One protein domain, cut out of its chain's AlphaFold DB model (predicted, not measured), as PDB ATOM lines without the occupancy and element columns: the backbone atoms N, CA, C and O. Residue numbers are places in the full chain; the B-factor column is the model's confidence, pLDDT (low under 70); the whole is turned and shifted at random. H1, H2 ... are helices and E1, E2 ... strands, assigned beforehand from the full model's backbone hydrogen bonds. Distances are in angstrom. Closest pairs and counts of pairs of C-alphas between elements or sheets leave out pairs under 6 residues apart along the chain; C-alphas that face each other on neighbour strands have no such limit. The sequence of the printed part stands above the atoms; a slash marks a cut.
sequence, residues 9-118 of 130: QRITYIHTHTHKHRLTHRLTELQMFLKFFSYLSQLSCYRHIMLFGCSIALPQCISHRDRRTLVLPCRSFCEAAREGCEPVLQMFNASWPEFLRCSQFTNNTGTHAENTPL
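Overview. This is residues 9 to 118 of the 130 residues of the protein "Atrial natriuretic peptide-converting enzyme-like" of Sinocyclocheilus anshuiensis (UniProt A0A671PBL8). A long helix, H1, sticks out with residues 9 to 28; its other end joins a small body where H2 folds back along it, H3 packs on H2 and the hairpin E1-E2 follows H2. 110 residues are printed, mostly helix by named elements, ordered H1, H2, E1, E2, H3, with an antiparallel sheet. The whole is loose, radius of gyration of the C-alphas 17.7 A, spanning 54 by 44 by 20 A.

Along the chain. Find C-alpha 9 at (-9.632, -87.056, -34.727); H1, residues 9 to 42, runs 49.2 A. Next come H2, 49 to 57, E1, 60 to 64, and E2, 67 to 71. H3, 75 to 90, runs 21.2 A to (-9.449, -42.441, -62.162), with a kink of 40 degrees near residue 84.

Arrangement. Residues 30 to 41 of H1 alone touch H2, a helical hairpin; C-alphas Phe 37 and Met 50 are closest, 5.5 A. Residues 77 to 81 of H3 alone touch H2 at a steep tilt of 62 degrees; C-alphas Ile 49 and Ala 81 are closest, 5.9 A. In hairpin E1-E2, N 62 and O 69 are 2.9 A apart. O i to N i+4 pairs are within hydrogen-bond range throughout H2, 29 of 30 in H1, 10 of 12 in H3.

Size, cuts and confidence. C-alphas Gln 9 and Pro 87 are farthest apart, 54.5 A. The printed part has no cut. Look for pLDDT under 70 at residues 9 to 20, 22, 65 and 108 to 117.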
ATOM      1  N   GLN A   9     -10.783 -87.755 -34.122       52.53
ATOM      2  CA  GLN A   9      -9.632 -87.056 -34.727       52.53
ATOM      3  C   GLN A   9     -10.007 -86.065 -35.850       52.53
ATOM      4  O   GLN A   9      -9.216 -85.190 -36.196       52.53
ATOM      5  N   ARG A  10     -11.232 -86.138 -36.400       53.78
ATOM      6  CA  ARG A  10     -11.691 -85.218 -37.465       53.78
ATOM      7  C   ARG A  10     -12.023 -83.816 -36.953       53.78
ATOM      8  O   ARG A  10     -11.831 -82.855 -37.689       53.78
ATOM      9  N   ILE A  11     -12.496 -83.676 -35.713       56.62
ATOM     10  CA  ILE A  11     -12.985 -82.388 -35.194       56.62
ATOM     11  C   ILE A  11     -11.821 -81.421 -34.964       56.62
ATOM     12  O   ILE A  11     -11.875 -80.287 -35.430       56.62
ATOM     13  N   THR A  12     -10.734 -81.873 -34.336       57.00
ATOM     14  CA  THR A  12      -9.541 -81.043 -34.109       57.00
ATOM     15  C   THR A  12      -8.868 -80.658 -35.421       57.00
ATOM     16  O   THR A  12      -8.476 -79.507 -35.572       57.00
ATOM     17  N   TYR A  13      -8.786 -81.564 -36.402       56.00
ATOM     18  CA  TYR A  13      -8.250 -81.236 -37.727       56.00
ATOM     19  C   TYR A  13      -9.107 -80.178 -38.435       56.00
ATOM     20  O   TYR A  13      -8.571 -79.190 -38.915       56.00
ATOM     21  N   ILE A  14     -10.439 -80.310 -38.426       63.72
ATOM     22  CA  ILE A  14     -11.340 -79.319 -39.037       63.72
ATOM     23  C   ILE A  14     -11.292 -77.988 -38.277       63.72
ATOM     24  O   ILE A  14     -11.212 -76.939 -38.908       63.72
ATOM     25  N   HIS A  15     -11.279 -77.991 -36.942       63.75
ATOM     26  CA  HIS A  15     -11.207 -76.772 -36.129       63.75
ATOM     27  C   HIS A  15      -9.857 -76.057 -36.291       63.75
ATOM     28  O   HIS A  15      -9.815 -74.852 -36.517       63.75
ATOM     29  N   THR A  16      -8.742 -76.794 -36.267       63.78
ATOM     30  CA  THR A  16      -7.400 -76.224 -36.470       63.78
ATOM     31  C   THR A  16      -7.160 -75.802 -37.917       63.78
ATOM     32  O   THR A  16      -6.574 -74.746 -38.127       63.78
ATOM     33  N   HIS A  17      -7.646 -76.548 -38.914       68.38
ATOM     34  CA  HIS A  17      -7.557 -76.175 -40.328       68.38
ATOM     35  C   HIS A  17      -8.415 -74.945 -40.633       68.38
ATOM     36  O   HIS A  17      -7.927 -74.016 -41.260       68.38
ATOM     37  N   THR A  18      -9.662 -74.882 -40.153       64.56
ATOM     38  CA  THR A  18     -10.534 -73.707 -40.351       64.56
ATOM     39  C   THR A  18     -10.031 -72.482 -39.594       64.56
ATOM     40  O   THR A  18     -10.027 -71.395 -40.162       64.56
ATOM     41  N   HIS A  19      -9.539 -72.632 -38.360       69.31
ATOM     42  CA  HIS A  19      -8.946 -71.530 -37.602       69.31
ATOM     43  C   HIS A  19      -7.658 -71.021 -38.259       69.31
ATOM     44  O   HIS A  19      -7.526 -69.821 -38.480       69.31
ATOM     45  N   LYS A  20      -6.738 -71.917 -38.650       68.69
ATOM     46  CA  LYS A  20      -5.519 -71.544 -39.384       68.69
ATOM     47  C   LYS A  20      -5.847 -70.915 -40.733       68.69
ATOM     48  O   LYS A  20      -5.345 -69.841 -41.011       68.69
ATOM     49  N   HIS A  21      -6.730 -71.515 -41.528       70.88
ATOM     50  CA  HIS A  21      -7.156 -70.964 -42.815       70.88
ATOM     51  C   HIS A  21      -7.800 -69.581 -42.657       70.88
ATOM     52  O   HIS A  21      -7.473 -68.669 -43.401       70.88
ATOM     53  N   ARG A  22      -8.655 -69.381 -41.644       68.94
ATOM     54  CA  ARG A  22      -9.269 -68.080 -41.335       68.94
ATOM     55  C   ARG A  22      -8.241 -67.034 -40.892       68.94
ATOM     56  O   ARG A  22      -8.372 -65.872 -41.268       68.94
ATOM     57  N   LEU A  23      -7.230 -67.426 -40.116       73.06
ATOM     58  CA  LEU A  23      -6.117 -66.549 -39.741       73.06
ATOM     59  C   LEU A  23      -5.245 -66.196 -40.955       73.06
ATOM     60  O   LEU A  23      -4.965 -65.020 -41.171       73.06
ATOM     61  N   THR A  24      -4.867 -67.185 -41.769       72.00
ATOM     62  CA  THR A  24      -4.092 -66.995 -43.004       72.00
ATOM     63  C   THR A  24      -4.837 -66.102 -43.991       72.00
ATOM     64  O   THR A  24      -4.248 -65.159 -44.505       72.00
ATOM     65  N   HIS A  25      -6.136 -66.332 -44.194       79.06
ATOM     66  CA  HIS A  25      -6.978 -65.500 -45.053       79.06
ATOM     67  C   HIS A  25      -7.007 -64.043 -44.571       79.06
ATOM     68  O   HIS A  25      -6.726 -63.130 -45.346       79.06
ATOM     69  N   ARG A  26      -7.219 -63.816 -43.264       76.69
ATOM     70  CA  ARG A  26      -7.175 -62.465 -42.678       76.69
ATOM     71  C   ARG A  26      -5.829 -61.773 -42.867       76.69
ATOM     72  O   ARG A  26      -5.786 -60.572 -43.113       76.69
ATOM     73  N   LEU A  27      -4.732 -62.516 -42.726       82.44
ATOM     74  CA  LEU A  27      -3.389 -61.990 -42.958       82.44
ATOM     75  C   LEU A  27      -3.210 -61.603 -44.428       82.44
ATOM     76  O   LEU A  27      -2.715 -60.515 -44.703       82.44
ATOM     77  N   THR A  28      -3.657 -62.436 -45.371       85.75
ATOM     78  CA  THR A  28      -3.567 -62.117 -46.804       85.75
ATOM     79  C   THR A  28      -4.409 -60.903 -47.196       85.75
ATOM     80  O   THR A  28      -3.929 -60.063 -47.953       85.75
ATOM     81  N   GLU A  29      -5.615 -60.751 -46.642       87.69
ATOM     82  CA  GLU A  29      -6.477 -59.582 -46.877       87.69
ATOM     83  C   GLU A  29      -5.825 -58.292 -46.366       87.69
ATOM     84  O   GLU A  29      -5.764 -57.295 -47.086       87.69
ATOM     85  N   LEU A  30      -5.256 -58.327 -45.156       89.94
ATOM     86  CA  LEU A  30      -4.511 -57.206 -44.581       89.94
ATOM     87  C   LEU A  30      -3.298 -56.821 -45.440       89.94
ATOM     88  O   LEU A  30      -3.052 -55.639 -45.667       89.94
ATOM     89  N   GLN A  31      -2.547 -57.805 -45.940       91.31
ATOM     90  CA  GLN A  31      -1.392 -57.559 -46.807       91.31
ATOM     91  C   GLN A  31      -1.801 -56.892 -48.125       91.31
ATOM     92  O   GLN A  31      -1.174 -55.917 -48.538       91.31
ATOM     93  N   MET A  32      -2.869 -57.373 -48.769       92.56
ATOM     94  CA  MET A  32      -3.397 -56.762 -49.994       92.56
ATOM     95  C   MET A  32      -3.871 -55.328 -49.748       92.56
ATOM     96  O   MET A  32      -3.552 -54.428 -50.526       92.56
ATOM     97  N   PHE A  33      -4.559 -55.101 -48.631       94.06
ATOM     98  CA  PHE A  33      -5.014 -53.780 -48.220       94.06
ATOM     99  C   PHE A  33      -3.842 -52.811 -48.003       94.06
ATOM    100  O   PHE A  33      -3.812 -51.728 -48.583       94.06
ATOM    101  N   LEU A  34      -2.822 -53.203 -47.236       94.31
ATOM    102  CA  LEU A  34      -1.642 -52.360 -47.009       94.31
ATOM    103  C   LEU A  34      -0.836 -52.130 -48.295       94.31
ATOM    104  O   LEU A  34      -0.311 -51.038 -48.508       94.31
ATOM    105  N   LYS A  35      -0.780 -53.122 -49.190       95.81
ATOM    106  CA  LYS A  35      -0.143 -52.979 -50.504       95.81
ATOM    107  C   LYS A  35      -0.851 -51.934 -51.370       95.81
ATOM    108  O   LYS A  35      -0.169 -51.147 -52.022       95.81
ATOM    109  N   PHE A  36      -2.182 -51.882 -51.341       95.06
ATOM    110  CA  PHE A  36      -2.956 -50.837 -52.015       95.06
ATOM    111  C   PHE A  36      -2.577 -49.431 -51.517       95.06
ATOM    112  O   PHE A  36      -2.252 -48.561 -52.323       95.06
ATOM    113  N   PHE A  37      -2.508 -49.218 -50.199       96.56
ATOM    114  CA  PHE A  37      -2.089 -47.924 -49.640       96.56
ATOM    115  C   PHE A  37      -0.615 -47.595 -49.903       96.56
ATOM    116  O   PHE A  37      -0.274 -46.429 -50.087       96.56
ATOM    117  N   SER A  38       0.256 -48.605 -49.977       96.69
ATOM    118  CA  SER A  38       1.652 -48.437 -50.402       96.69
ATOM    119  C   SER A  38       1.757 -47.932 -51.832       96.69
ATOM    120  O   SER A  38       2.513 -46.998 -52.096       96.69
ATOM    121  N   TYR A  39       0.951 -48.481 -52.738       95.75
ATOM    122  CA  TYR A  39       0.893 -48.012 -54.117       95.75
ATOM    123  C   TYR A  39       0.421 -46.553 -54.201       95.75
ATOM    124  O   TYR A  39       1.115 -45.724 -54.784       95.75
ATOM    125  N   LEU A  40      -0.683 -46.201 -53.534       95.81
ATOM    126  CA  LEU A  40      -1.150 -44.809 -53.483       95.81
ATOM    127  C   LEU A  40      -0.110 -43.857 -52.873       95.81
ATOM    128  O   LEU A  40       0.059 -42.734 -53.345       95.81
ATOM    129  N   SER A  41       0.622 -44.307 -51.851       96.50
ATOM    130  CA  SER A  41       1.699 -43.524 -51.241       96.50
ATOM    131  C   SER A  41       2.847 -43.249 -52.213       96.50
ATOM    132  O   SER A  41       3.418 -42.165 -52.160       96.50
ATOM    133  N   GLN A  42       3.187 -44.194 -53.093       96.31
ATOM    134  CA  GLN A  42       4.229 -44.005 -54.111       96.31
ATOM    135  C   GLN A  42       3.803 -42.999 -55.183       96.31
ATOM    136  O   GLN A  42       4.624 -42.219 -55.656       96.31
ATOM    137  N   LEU A  43       2.508 -42.955 -55.505       95.06
ATOM    138  CA  LEU A  43       1.938 -41.949 -56.406       95.06
ATOM    139  C   LEU A  43       1.865 -40.549 -55.779       95.06
ATOM    140  O   LEU A  43       1.524 -39.595 -56.469       95.06
ATOM    141  N   SER A  44       2.187 -40.414 -54.486       94.69
ATOM    142  CA  SER A  44       2.267 -39.135 -53.769       94.69
ATOM    143  C   SER A  44       0.991 -38.282 -53.850       94.69
ATOM    144  O   SER A  44       1.043 -37.065 -53.711       94.69
ATOM    145  N   CYS A  45      -0.168 -38.922 -54.024       96.19
ATOM    146  CA  CYS A  45      -1.462 -38.252 -54.171       96.19
ATOM    147  C   CYS A  45      -1.957 -37.587 -52.879       96.19
ATOM    148  O   CYS A  45      -2.701 -36.611 -52.914       96.19
ATOM    149  N   TYR A  46      -1.536 -38.104 -51.722       95.62
ATOM    150  CA  TYR A  46      -1.833 -37.519 -50.421       95.62
ATOM    151  C   TYR A  46      -0.780 -37.924 -49.384       95.62
ATOM    152  O   TYR A  46      -0.517 -39.109 -49.173       95.62
ATOM    153  N   ARG A  47      -0.201 -36.943 -48.677       94.06
ATOM    154  CA  ARG A  47       0.927 -37.148 -47.741       94.06
ATOM    155  C   ARG A  47       0.629 -38.142 -46.612       94.06
ATOM    156  O   ARG A  47       1.538 -38.787 -46.099       94.06
ATOM    157  N   HIS A  48      -0.634 -38.264 -46.206       94.81
ATOM    158  CA  HIS A  48      -1.048 -39.105 -45.078       94.81
ATOM    159  C   HIS A  48      -1.830 -40.355 -45.504       94.81
ATOM    160  O   HIS A  48      -2.460 -40.995 -44.663       94.81
ATOM    161  N   ILE A  49      -1.772 -40.740 -46.784       95.75
ATOM    162  CA  ILE A  49      -2.540 -41.875 -47.317       95.75
ATOM    163  C   ILE A  49      -2.170 -43.209 -46.656       95.75
ATOM    164  O   ILE A  49      -3.046 -44.009 -46.338       95.75
ATOM    165  N   MET A  50      -0.886 -43.416 -46.347       95.06
ATOM    166  CA  MET A  50      -0.433 -44.598 -45.610       95.06
ATOM    167  C   MET A  50      -0.952 -44.599 -44.167       95.06
ATOM    168  O   MET A  50      -1.410 -45.628 -43.677       95.06
ATOM    169  N   LEU A  51      -0.935 -43.442 -43.493       94.50
ATOM    170  CA  LEU A  51      -1.508 -43.313 -42.149       94.50
ATOM    171  C   LEU A  51      -3.005 -43.640 -42.150       94.50
ATOM    172  O   LEU A  51      -3.473 -44.334 -41.250       94.50
ATOM    173  N   PHE A  52      -3.738 -43.170 -43.163       95.25
ATOM    174  CA  PHE A  52      -5.157 -43.467 -43.329       95.25
ATOM    175  C   PHE A  52      -5.394 -44.978 -43.446       95.25
ATOM    176  O   PHE A  52      -6.140 -45.537 -42.640       95.25
ATOM    177  N   GLY A  53      -4.674 -45.662 -44.342       95.44
ATOM    178  CA  GLY A  53      -4.717 -47.122 -44.453       95.44
ATOM    179  C   GLY A  53      -4.412 -47.823 -43.126       95.44
ATOM    180  O   GLY A  53      -5.213 -48.622 -42.642       95.44
ATOM    181  N   CYS A  54      -3.306 -47.474 -42.470       93.38
ATOM    182  CA  CYS A  54      -2.923 -48.064 -41.186       93.38
ATOM    183  C   CYS A  54      -3.998 -47.895 -40.104       93.38
ATOM    184  O   CYS A  54      -4.264 -48.841 -39.370       93.38
ATOM    185  N   SER A  55      -4.656 -46.736 -40.027       92.69
ATOM    186  CA  SER A  55      -5.715 -46.493 -39.036       92.69
ATOM    187  C   SER A  55      -6.997 -47.309 -39.262       92.69
ATOM    188  O   SER A  55      -7.773 -47.491 -38.327       92.69
ATOM    189  N   ILE A  56      -7.207 -47.846 -40.468       93.88
ATOM    190  CA  ILE A  56      -8.301 -48.785 -40.777       93.88
ATOM    191  C   ILE A  56      -7.853 -50.231 -40.546       93.88
ATOM    192  O   ILE A  56      -8.601 -51.040 -40.000       93.88
ATOM    193  N   ALA A  57      -6.632 -50.560 -40.969       92.31
ATOM    194  CA  ALA A  57      -6.047 -51.893 -40.861       92.31
ATOM    195  C   ALA A  57      -5.761 -52.306 -39.409       92.31
ATOM    196  O   ALA A  57      -5.970 -53.458 -39.025       92.31
ATOM    197  N   LEU A  58      -5.263 -51.360 -38.614       89.69
ATOM    198  CA  LEU A  58      -4.816 -51.538 -37.237       89.69
ATOM    199  C   LEU A  58      -5.432 -50.437 -36.357       89.69
ATOM    200  O   LEU A  58      -4.716 -49.567 -35.853       89.69
ATOM    201  N   PRO A  59      -6.765 -50.439 -36.185       88.00
ATOM    202  CA  PRO A  59      -7.436 -49.413 -35.406       88.00
ATOM    203  C   PRO A  59      -7.044 -49.517 -33.933       88.00
ATOM    204  O   PRO A  59      -6.865 -50.609 -33.383       88.00
ATOM    205  N   GLN A  60      -6.953 -48.369 -33.269       83.50
ATOM    206  CA  GLN A  60      -6.736 -48.343 -31.827       83.50
ATOM    207  C   GLN A  60      -7.973 -48.892 -31.110       83.50
ATOM    208  O   GLN A  60      -9.099 -48.572 -31.480       83.50
ATOM    209  N   CYS A  61      -7.770 -49.704 -30.074       84.81
ATOM    210  CA  CYS A  61      -8.846 -50.252 -29.254       84.81
ATOM    211  C   CYS A  61      -8.856 -49.547 -27.895       84.81
ATOM    212  O   CYS A  61      -7.882 -49.643 -27.149       84.81
ATOM    213  N   ILE A  62      -9.943 -48.846 -27.576       81.38
ATOM    214  CA  ILE A  62     -10.136 -48.185 -26.283       81.38
ATOM    215  C   ILE A  62     -11.090 -49.035 -25.448       81.38
ATOM    216  O   ILE A  62     -12.167 -49.405 -25.913       81.38
ATOM    217  N   SER A  63     -10.681 -49.351 -24.218       81.69
ATOM    218  CA  SER A  63     -11.473 -50.123 -23.258       81.69
ATOM    219  C   SER A  63     -12.016 -49.189 -22.180       81.69
ATOM    220  O   SER A  63     -11.236 -48.604 -21.433       81.69
ATOM    221  N   HIS A  64     -13.338 -49.060 -22.075       71.06
ATOM    222  CA  HIS A  64     -14.004 -48.238 -21.060       71.06
ATOM    223  C   HIS A  64     -15.266 -48.927 -20.544       71.06
ATOM    224  O   HIS A  64     -16.098 -49.331 -21.350       71.06
ATOM    225  N   ARG A  65     -15.390 -49.066 -19.210       63.94
ATOM    226  CA  ARG A  65     -16.574 -49.594 -18.492       63.94
ATOM    227  C   ARG A  65     -17.281 -50.745 -19.239       63.94
ATOM    228  O   ARG A  65     -18.453 -50.636 -19.581       63.94
ATOM    229  N   ASP A  66     -16.535 -51.814 -19.531       72.38
ATOM    230  CA  ASP A  66     -16.945 -53.022 -20.283       72.38
ATOM    231  C   ASP A  66     -17.157 -52.913 -21.805       72.38
ATOM    232  O   ASP A  66     -17.372 -53.927 -22.475       72.38
ATOM    233  N   ARG A  67     -17.012 -51.734 -22.412       75.12
ATOM    234  CA  ARG A  67     -17.026 -51.570 -23.872       75.12
ATOM    235  C   ARG A  67     -15.619 -51.453 -24.444       75.12
ATOM    236  O   ARG A  67     -14.807 -50.647 -23.998       75.12
ATOM    237  N   ARG A  68     -15.353 -52.243 -25.487       79.12
ATOM    238  CA  ARG A  68     -14.193 -52.083 -26.370       79.12
ATOM    239  C   ARG A  68     -14.647 -51.420 -27.657       79.12
ATOM    240  O   ARG A  68     -15.431 -52.006 -28.401       79.12
ATOM    241  N   THR A  69     -14.136 -50.226 -27.914       81.88
ATOM    242  CA  THR A  69     -14.435 -49.466 -29.127       81.88
ATOM    243  C   THR A  69     -13.180 -49.356 -29.975       81.88
ATOM    244  O   THR A  69     -12.110 -49.012 -29.472       81.88
ATOM    245  N   LEU A  70     -13.314 -49.653 -31.267       86.06
ATOM    246  CA  LEU A  70     -12.265 -49.405 -32.246       86.06
ATOM    247  C   LEU A  70     -12.373 -47.966 -32.745       86.06
ATOM    248  O   LEU A  70     -13.442 -47.534 -33.174       86.06
ATOM    249  N   VAL A  71     -11.263 -47.240 -32.703       88.06
ATOM    250  CA  VAL A  71     -11.167 -45.877 -33.218       88.06
ATOM    251  C   VAL A  71     -10.801 -45.948 -34.695       88.06
ATOM    252  O   VAL A  71      -9.677 -46.300 -35.051       88.06
ATOM    253  N   LEU A  72     -11.770 -45.625 -35.546       91.38
ATOM    254  CA  LEU A  72     -11.611 -45.527 -36.997       91.38
ATOM    255  C   LEU A  72     -11.258 -44.091 -37.417       91.38
ATOM    256  O   LEU A  72     -11.469 -43.165 -36.628       91.38
ATOM    257  N   PRO A  73     -10.756 -43.870 -38.647       93.31
ATOM    258  CA  PRO A  73     -10.579 -42.528 -39.196       93.31
ATOM    259  C   PRO A  73     -11.833 -41.665 -39.063       93.31
ATOM    260  O   PRO A  73     -12.953 -42.150 -39.238       93.31
ATOM    261  N   CYS A  74     -11.649 -40.372 -38.811       93.12
ATOM    262  CA  CYS A  74     -12.729 -39.406 -38.963       93.12
ATOM    263  C   CYS A  74     -13.111 -39.260 -40.442       93.12
ATOM    264  O   CYS A  74     -12.281 -39.445 -41.338       93.12
ATOM    265  N   ARG A  75     -14.362 -38.868 -40.703       92.88
ATOM    266  CA  ARG A  75     -14.858 -38.604 -42.061       92.88
ATOM    267  C   ARG A  75     -14.002 -37.577 -42.801       92.88
ATOM    268  O   ARG A  75     -13.620 -37.844 -43.932       92.88
ATOM    269  N   SER A  76     -13.626 -36.488 -42.137       92.31
ATOM    270  CA  SER A  76     -12.741 -35.457 -42.692       92.31
ATOM    271  C   SER A  76     -11.386 -36.006 -43.158       92.31
ATOM    272  O   SER A  76     -10.878 -35.607 -44.202       92.31
ATOM    273  N   PHE A  77     -10.807 -36.967 -42.428       93.44
ATOM    274  CA  PHE A  77      -9.547 -37.598 -42.826       93.44
ATOM    275  C   PHE A  77      -9.723 -38.490 -44.065       93.44
ATOM    276  O   PHE A  77      -8.856 -38.502 -44.938       93.44
ATOM    277  N   CYS A  78     -10.856 -39.194 -44.165       96.19
ATOM    278  CA  CYS A  78     -11.218 -39.940 -45.370       96.19
ATOM    279  C   CYS A  78     -11.434 -39.022 -46.573       96.19
ATOM    280  O   CYS A  78     -10.933 -39.317 -47.652       96.19
ATOM    281  N   GLU A  79     -12.167 -37.920 -46.397       95.75
ATOM    282  CA  GLU A  79     -12.471 -36.978 -47.476       95.75
ATOM    283  C   GLU A  79     -11.187 -36.377 -48.047       95.75
ATOM    284  O   GLU A  79     -10.977 -36.480 -49.250       95.75
ATOM    285  N   ALA A  80     -10.267 -35.921 -47.190       94.56
ATOM    286  CA  ALA A  80      -8.953 -35.443 -47.620       94.56
ATOM    287  C   ALA A  80      -8.141 -36.516 -48.377       94.56
ATOM    288  O   ALA A  80      -7.487 -36.223 -49.378       94.56
ATOM    289  N   ALA A  81      -8.189 -37.775 -47.927       96.12
ATOM    290  CA  ALA A  81      -7.512 -38.880 -48.608       96.12
ATOM    291  C   ALA A  81      -8.133 -39.192 -49.981       96.12
ATOM    292  O   ALA A  81      -7.404 -39.422 -50.948       96.12
ATOM    293  N   ARG A  82      -9.468 -39.186 -50.071       97.06
ATOM    294  CA  ARG A  82     -10.211 -39.398 -51.314       97.06
ATOM    295  C   ARG A  82      -9.954 -38.262 -52.299       97.06
ATOM    296  O   ARG A  82      -9.620 -38.538 -53.440       97.06
ATOM    297  N   GLU A  83     -10.055 -37.011 -51.864       96.75
ATOM    298  CA  GLU A  83      -9.835 -35.830 -52.710       96.75
ATOM    299  C   GLU A  83      -8.445 -35.830 -53.356       96.75
ATOM    300  O   GLU A  83      -8.327 -35.525 -54.541       96.75
ATOM    301  N   GLY A  84      -7.406 -36.239 -52.620       95.38
ATOM    302  CA  GLY A  84      -6.060 -36.361 -53.179       95.38
ATOM    303  C   GLY A  84      -5.889 -37.552 -54.130       95.38
ATOM    304  O   GLY A  84      -5.280 -37.421 -55.190       95.38
ATOM    305  N   CYS A  85      -6.412 -38.729 -53.772       97.25
ATOM    306  CA  CYS A  85      -6.048 -39.991 -54.429       97.25
ATOM    307  C   CYS A  85      -7.083 -40.563 -55.403       97.25
ATOM    308  O   CYS A  85      -6.718 -41.355 -56.270       97.25
ATOM    309  N   GLU A  86      -8.353 -40.178 -55.309       97.06
ATOM    310  CA  GLU A  86      -9.386 -40.604 -56.257       97.06
ATOM    311  C   GLU A  86      -9.110 -40.131 -57.694       97.06
ATOM    312  O   GLU A  86      -9.184 -40.973 -58.588       97.06
ATOM    313  N   PRO A  87      -8.700 -38.871 -57.957       96.69
ATOM    314  CA  PRO A  87      -8.360 -38.444 -59.317       96.69
ATOM    315  C   PRO A  87      -7.222 -39.272 -59.926       96.69
ATOM    316  O   PRO A  87      -7.243 -39.602 -61.109       96.69
ATOM    317  N   VAL A  88      -6.245 -39.662 -59.101       95.50
ATOM    318  CA  VAL A  88      -5.121 -40.503 -59.528       95.50
ATOM    319  C   VAL A  88      -5.581 -41.923 -59.859       95.50
ATOM    320  O   VAL A  88      -5.134 -42.486 -60.854       95.50
ATOM    321  N   LEU A  89      -6.505 -42.504 -59.088       95.81
ATOM    322  CA  LEU A  89      -7.113 -43.798 -59.424       95.81
ATOM    323  C   LEU A  89      -7.908 -43.730 -60.736       95.81
ATOM    324  O   LEU A  89      -7.808 -44.641 -61.562       95.81
ATOM    325  N   GLN A  90      -8.641 -42.637 -60.957       96.31
ATOM    326  CA  GLN A  90      -9.449 -42.441 -62.162       96.31
ATOM    327  C   GLN A  90      -8.599 -42.403 -63.439       96.31
ATOM    328  O   GLN A  90      -9.056 -42.890 -64.472       96.31
ATOM    329  N   MET A  91      -7.343 -41.941 -63.375       95.12
ATOM    330  CA  MET A  91      -6.397 -42.015 -64.506       95.12
ATOM    331  C   MET A  91      -6.132 -43.452 -64.984       95.12
ATOM    332  O   MET A  91      -5.777 -43.661 -66.141       95.12
ATOM    333  N   PHE A  92      -6.333 -44.444 -64.114       92.69
ATOM    334  CA  PHE A  92      -6.199 -45.870 -64.419       92.69
ATOM    335  C   PHE A  92      -7.558 -46.577 -64.556       92.69
ATOM    336  O   PHE A  92      -7.622 -47.802 -64.459       92.69
ATOM    337  N   ASN A  93      -8.651 -45.832 -64.767       94.50
ATOM    338  CA  ASN A  93     -10.030 -46.342 -64.787       94.50
ATOM    339  C   ASN A  93     -10.446 -47.068 -63.491       94.50
ATOM    340  O   ASN A  93     -11.337 -47.919 -63.508       94.50
ATOM    341  N   ALA A  94      -9.810 -46.742 -62.363       94.31
ATOM    342  CA  ALA A  94     -10.194 -47.225 -61.045       94.31
ATOM    343  C   ALA A  94     -10.977 -46.144 -60.289       94.31
ATOM    344  O   ALA A  94     -10.723 -44.950 -60.430       94.31
ATOM    345  N   SER A  95     -11.930 -46.559 -59.462       94.81
ATOM    346  CA  SER A  95     -12.686 -45.663 -58.587       94.81
ATOM    347  C   SER A  95     -12.234 -45.794 -57.139       94.81
ATOM    348  O   SER A  95     -11.588 -46.775 -56.750       94.81
ATOM    349  N   TRP A  96     -12.589 -44.803 -56.317       95.44
ATOM    350  CA  TRP A  96     -12.420 -44.927 -54.877       95.44
ATOM    351  C   TRP A  96     -13.246 -46.120 -54.351       95.44
ATOM    352  O   TRP A  96     -14.455 -46.173 -54.597       95.44
ATOM    353  N   PRO A  97     -12.634 -47.093 -53.647       94.81
ATOM    354  CA  PRO A  97     -13.325 -48.316 -53.260       94.81
ATOM    355  C   PRO A  97     -14.536 -48.086 -52.352       94.81
ATOM    356  O   PRO A  97     -14.502 -47.268 -51.433       94.81
ATOM    357  N   GLU A  98     -15.576 -48.900 -52.539       93.31
ATOM    358  CA  GLU A  98     -16.821 -48.829 -51.763       93.31
ATOM    359  C   GLU A  98     -16.586 -48.967 -50.253       93.31
ATOM    360  O   GLU A  98     -17.119 -48.200 -49.455       93.31
ATOM    361  N   PHE A  99     -15.710 -49.894 -49.856       90.62
ATOM    362  CA  PHE A  99     -15.335 -50.111 -48.455       90.62
ATOM    363  C   PHE A  99     -14.498 -48.968 -47.860       90.62
ATOM    364  O   PHE A  99     -14.147 -49.023 -46.685       90.62
ATOM    365  N   LEU A 100     -14.137 -47.953 -48.651       94.88
ATOM    366  CA  LEU A 100     -13.495 -46.714 -48.208       94.88
ATOM    367  C   LEU A 100     -14.429 -45.506 -48.344       94.88
ATOM    368  O   LEU A 100     -13.974 -44.372 -48.192       94.88
ATOM    369  N   ARG A 101     -15.727 -45.700 -48.618       95.38
ATOM    370  CA  ARG A 101     -16.684 -44.593 -48.694       95.38
ATOM    371  C   ARG A 101     -16.706 -43.783 -47.406       95.38
ATOM    372  O   ARG A 101     -17.010 -44.302 -46.336       95.38
ATOM    373  N   CYS A 102     -16.491 -42.474 -47.518       95.50
ATOM    374  CA  CYS A 102     -16.363 -41.614 -46.343       95.50
ATOM    375  C   CYS A 102     -17.640 -41.489 -45.498       95.50
ATOM    376  O   CYS A 102     -17.570 -41.185 -44.307       95.50
ATOM    377  N   SER A 103     -18.806 -41.807 -46.070       92.56
ATOM    378  CA  SER A 103     -20.081 -41.863 -45.349       92.56
ATOM    379  C   SER A 103     -20.095 -42.889 -44.210       92.56
ATOM    380  O   SER A 103     -20.819 -42.679 -43.238       92.56
ATOM    381  N   GLN A 104     -19.280 -43.949 -44.278       91.31
ATOM    382  CA  GLN A 104     -19.204 -44.964 -43.220       91.31
ATOM    383  C   GLN A 104     -18.446 -44.479 -41.973       91.31
ATOM    384  O   GLN A 104     -18.591 -45.053 -40.896       91.31
ATOM    385  N   PHE A 105     -17.628 -43.430 -42.109       91.19
ATOM    386  CA  PHE A 105     -16.872 -42.851 -41.004       91.19
ATOM    387  C   PHE A 105     -17.682 -41.752 -40.313       91.19
ATOM    388  O   PHE A 105     -18.462 -41.027 -40.944       91.19
ATOM    389  N   THR A 106     -17.483 -41.617 -39.002       86.69
ATOM    390  CA  THR A 106     -18.121 -40.561 -38.213       86.69
ATOM    391  C   THR A 106     -17.406 -39.232 -38.422       86.69
ATOM    392  O   THR A 106     -16.178 -39.175 -38.497       86.69
ATOM    393  N   ASN A 107     -18.181 -38.151 -38.511       71.12
ATOM    394  CA  ASN A 107     -17.641 -36.792 -38.517       71.12
ATOM    395  C   ASN A 107     -17.550 -36.196 -37.106       71.12
ATOM    396  O   ASN A 107     -17.153 -35.049 -36.933       71.12
ATOM    397  N   ASN A 108     -17.974 -36.951 -36.089       64.25
ATOM    398  CA  ASN A 108     -17.984 -36.448 -34.733       64.25
ATOM    399  C   ASN A 108     -16.557 -36.504 -34.177       64.25
ATOM    400  O   ASN A 108     -16.100 -37.552 -33.737       64.25
ATOM    401  N   THR A 109     -15.858 -35.371 -34.203       59.03
ATOM    402  CA  THR A 109     -14.592 -35.162 -33.484       59.03
ATOM    403  C   THR A 109     -14.812 -34.955 -31.982       59.03
ATOM    404  O   THR A 109     -13.860 -34.673 -31.255       59.03
ATOM    405  N   GLY A 110     -16.061 -35.054 -31.515       56.16
ATOM    406  CA  GLY A 110     -16.419 -34.971 -30.109       56.16
ATOM    407  C   GLY A 110     -15.782 -36.077 -29.271       56.16
ATOM    408  O   GLY A 110     -15.316 -37.109 -29.761       56.16
ATOM    409  N   THR A 111     -15.779 -35.851 -27.968       55.38
ATOM    410  CA  THR A 111     -15.490 -36.879 -26.982       55.38
ATOM    411  C   THR A 111     -16.809 -37.518 -26.554       55.38
ATOM    412  O   THR A 111     -17.818 -36.827 -26.397       55.38
ATOM    413  N   HIS A 112     -16.854 -38.841 -26.363       55.88
ATOM    414  CA  HIS A 112     -17.934 -39.396 -25.538       55.88
ATOM    415  C   HIS A 112     -17.866 -38.768 -24.135       55.88
ATOM    416  O   HIS A 112     -16.822 -38.228 -23.756       55.88
ATOM    417  N   ALA A 113     -18.961 -38.862 -23.365       55.50
ATOM    418  CA  ALA A 113     -18.937 -38.613 -21.925       55.50
ATOM    419  C   ALA A 113     -17.637 -39.218 -21.366       55.50
ATOM    420  O   ALA A 113     -17.452 -40.424 -21.503       55.50
ATOM    421  N   GLU A 114     -16.726 -38.382 -20.842       55.84
ATOM    422  CA  GLU A 114     -15.390 -38.779 -20.344       55.84
ATOM    423  C   GLU A 114     -14.219 -38.805 -21.384       55.84
ATOM    424  O   GLU A 114     -13.394 -39.715 -21.390       55.84
ATOM    425  N   ASN A 115     -14.069 -37.776 -22.239       61.59
ATOM    426  CA  ASN A 115     -12.822 -37.439 -22.983       61.59
ATOM    427  C   ASN A 115     -12.248 -38.480 -23.980       61.59
ATOM    428  O   ASN A 115     -11.106 -38.352 -24.428       61.59
ATOM    429  N   THR A 116     -13.025 -39.482 -24.394       62.12
ATOM    430  CA  THR A 116     -12.565 -40.513 -25.345       62.12
ATOM    431  C   THR A 116     -12.768 -40.066 -26.801       62.12
ATOM    432  O   THR A 116     -13.907 -39.739 -27.146       62.12
ATOM    433  N   PRO A 117     -11.731 -40.064 -27.669       68.06
ATOM    434  CA  PRO A 117     -11.875 -39.661 -29.068       68.06
ATOM    435  C   PRO A 117     -12.770 -40.644 -29.830       68.06
ATOM    436  O   PRO A 117     -12.531 -41.851 -29.828       68.06
ATOM    437  N   LEU A 118     -13.795 -40.115 -30.497       79.12
ATOM    438  CA  LEU A 118     -14.745 -40.891 -31.303       79.12
ATOM    439  C   LEU A 118     -14.144 -41.409 -32.616       79.12
ATOM    440  O   LEU A 118     -14.595 -42.421 -33.153       79.12
TER     441      LEU A 118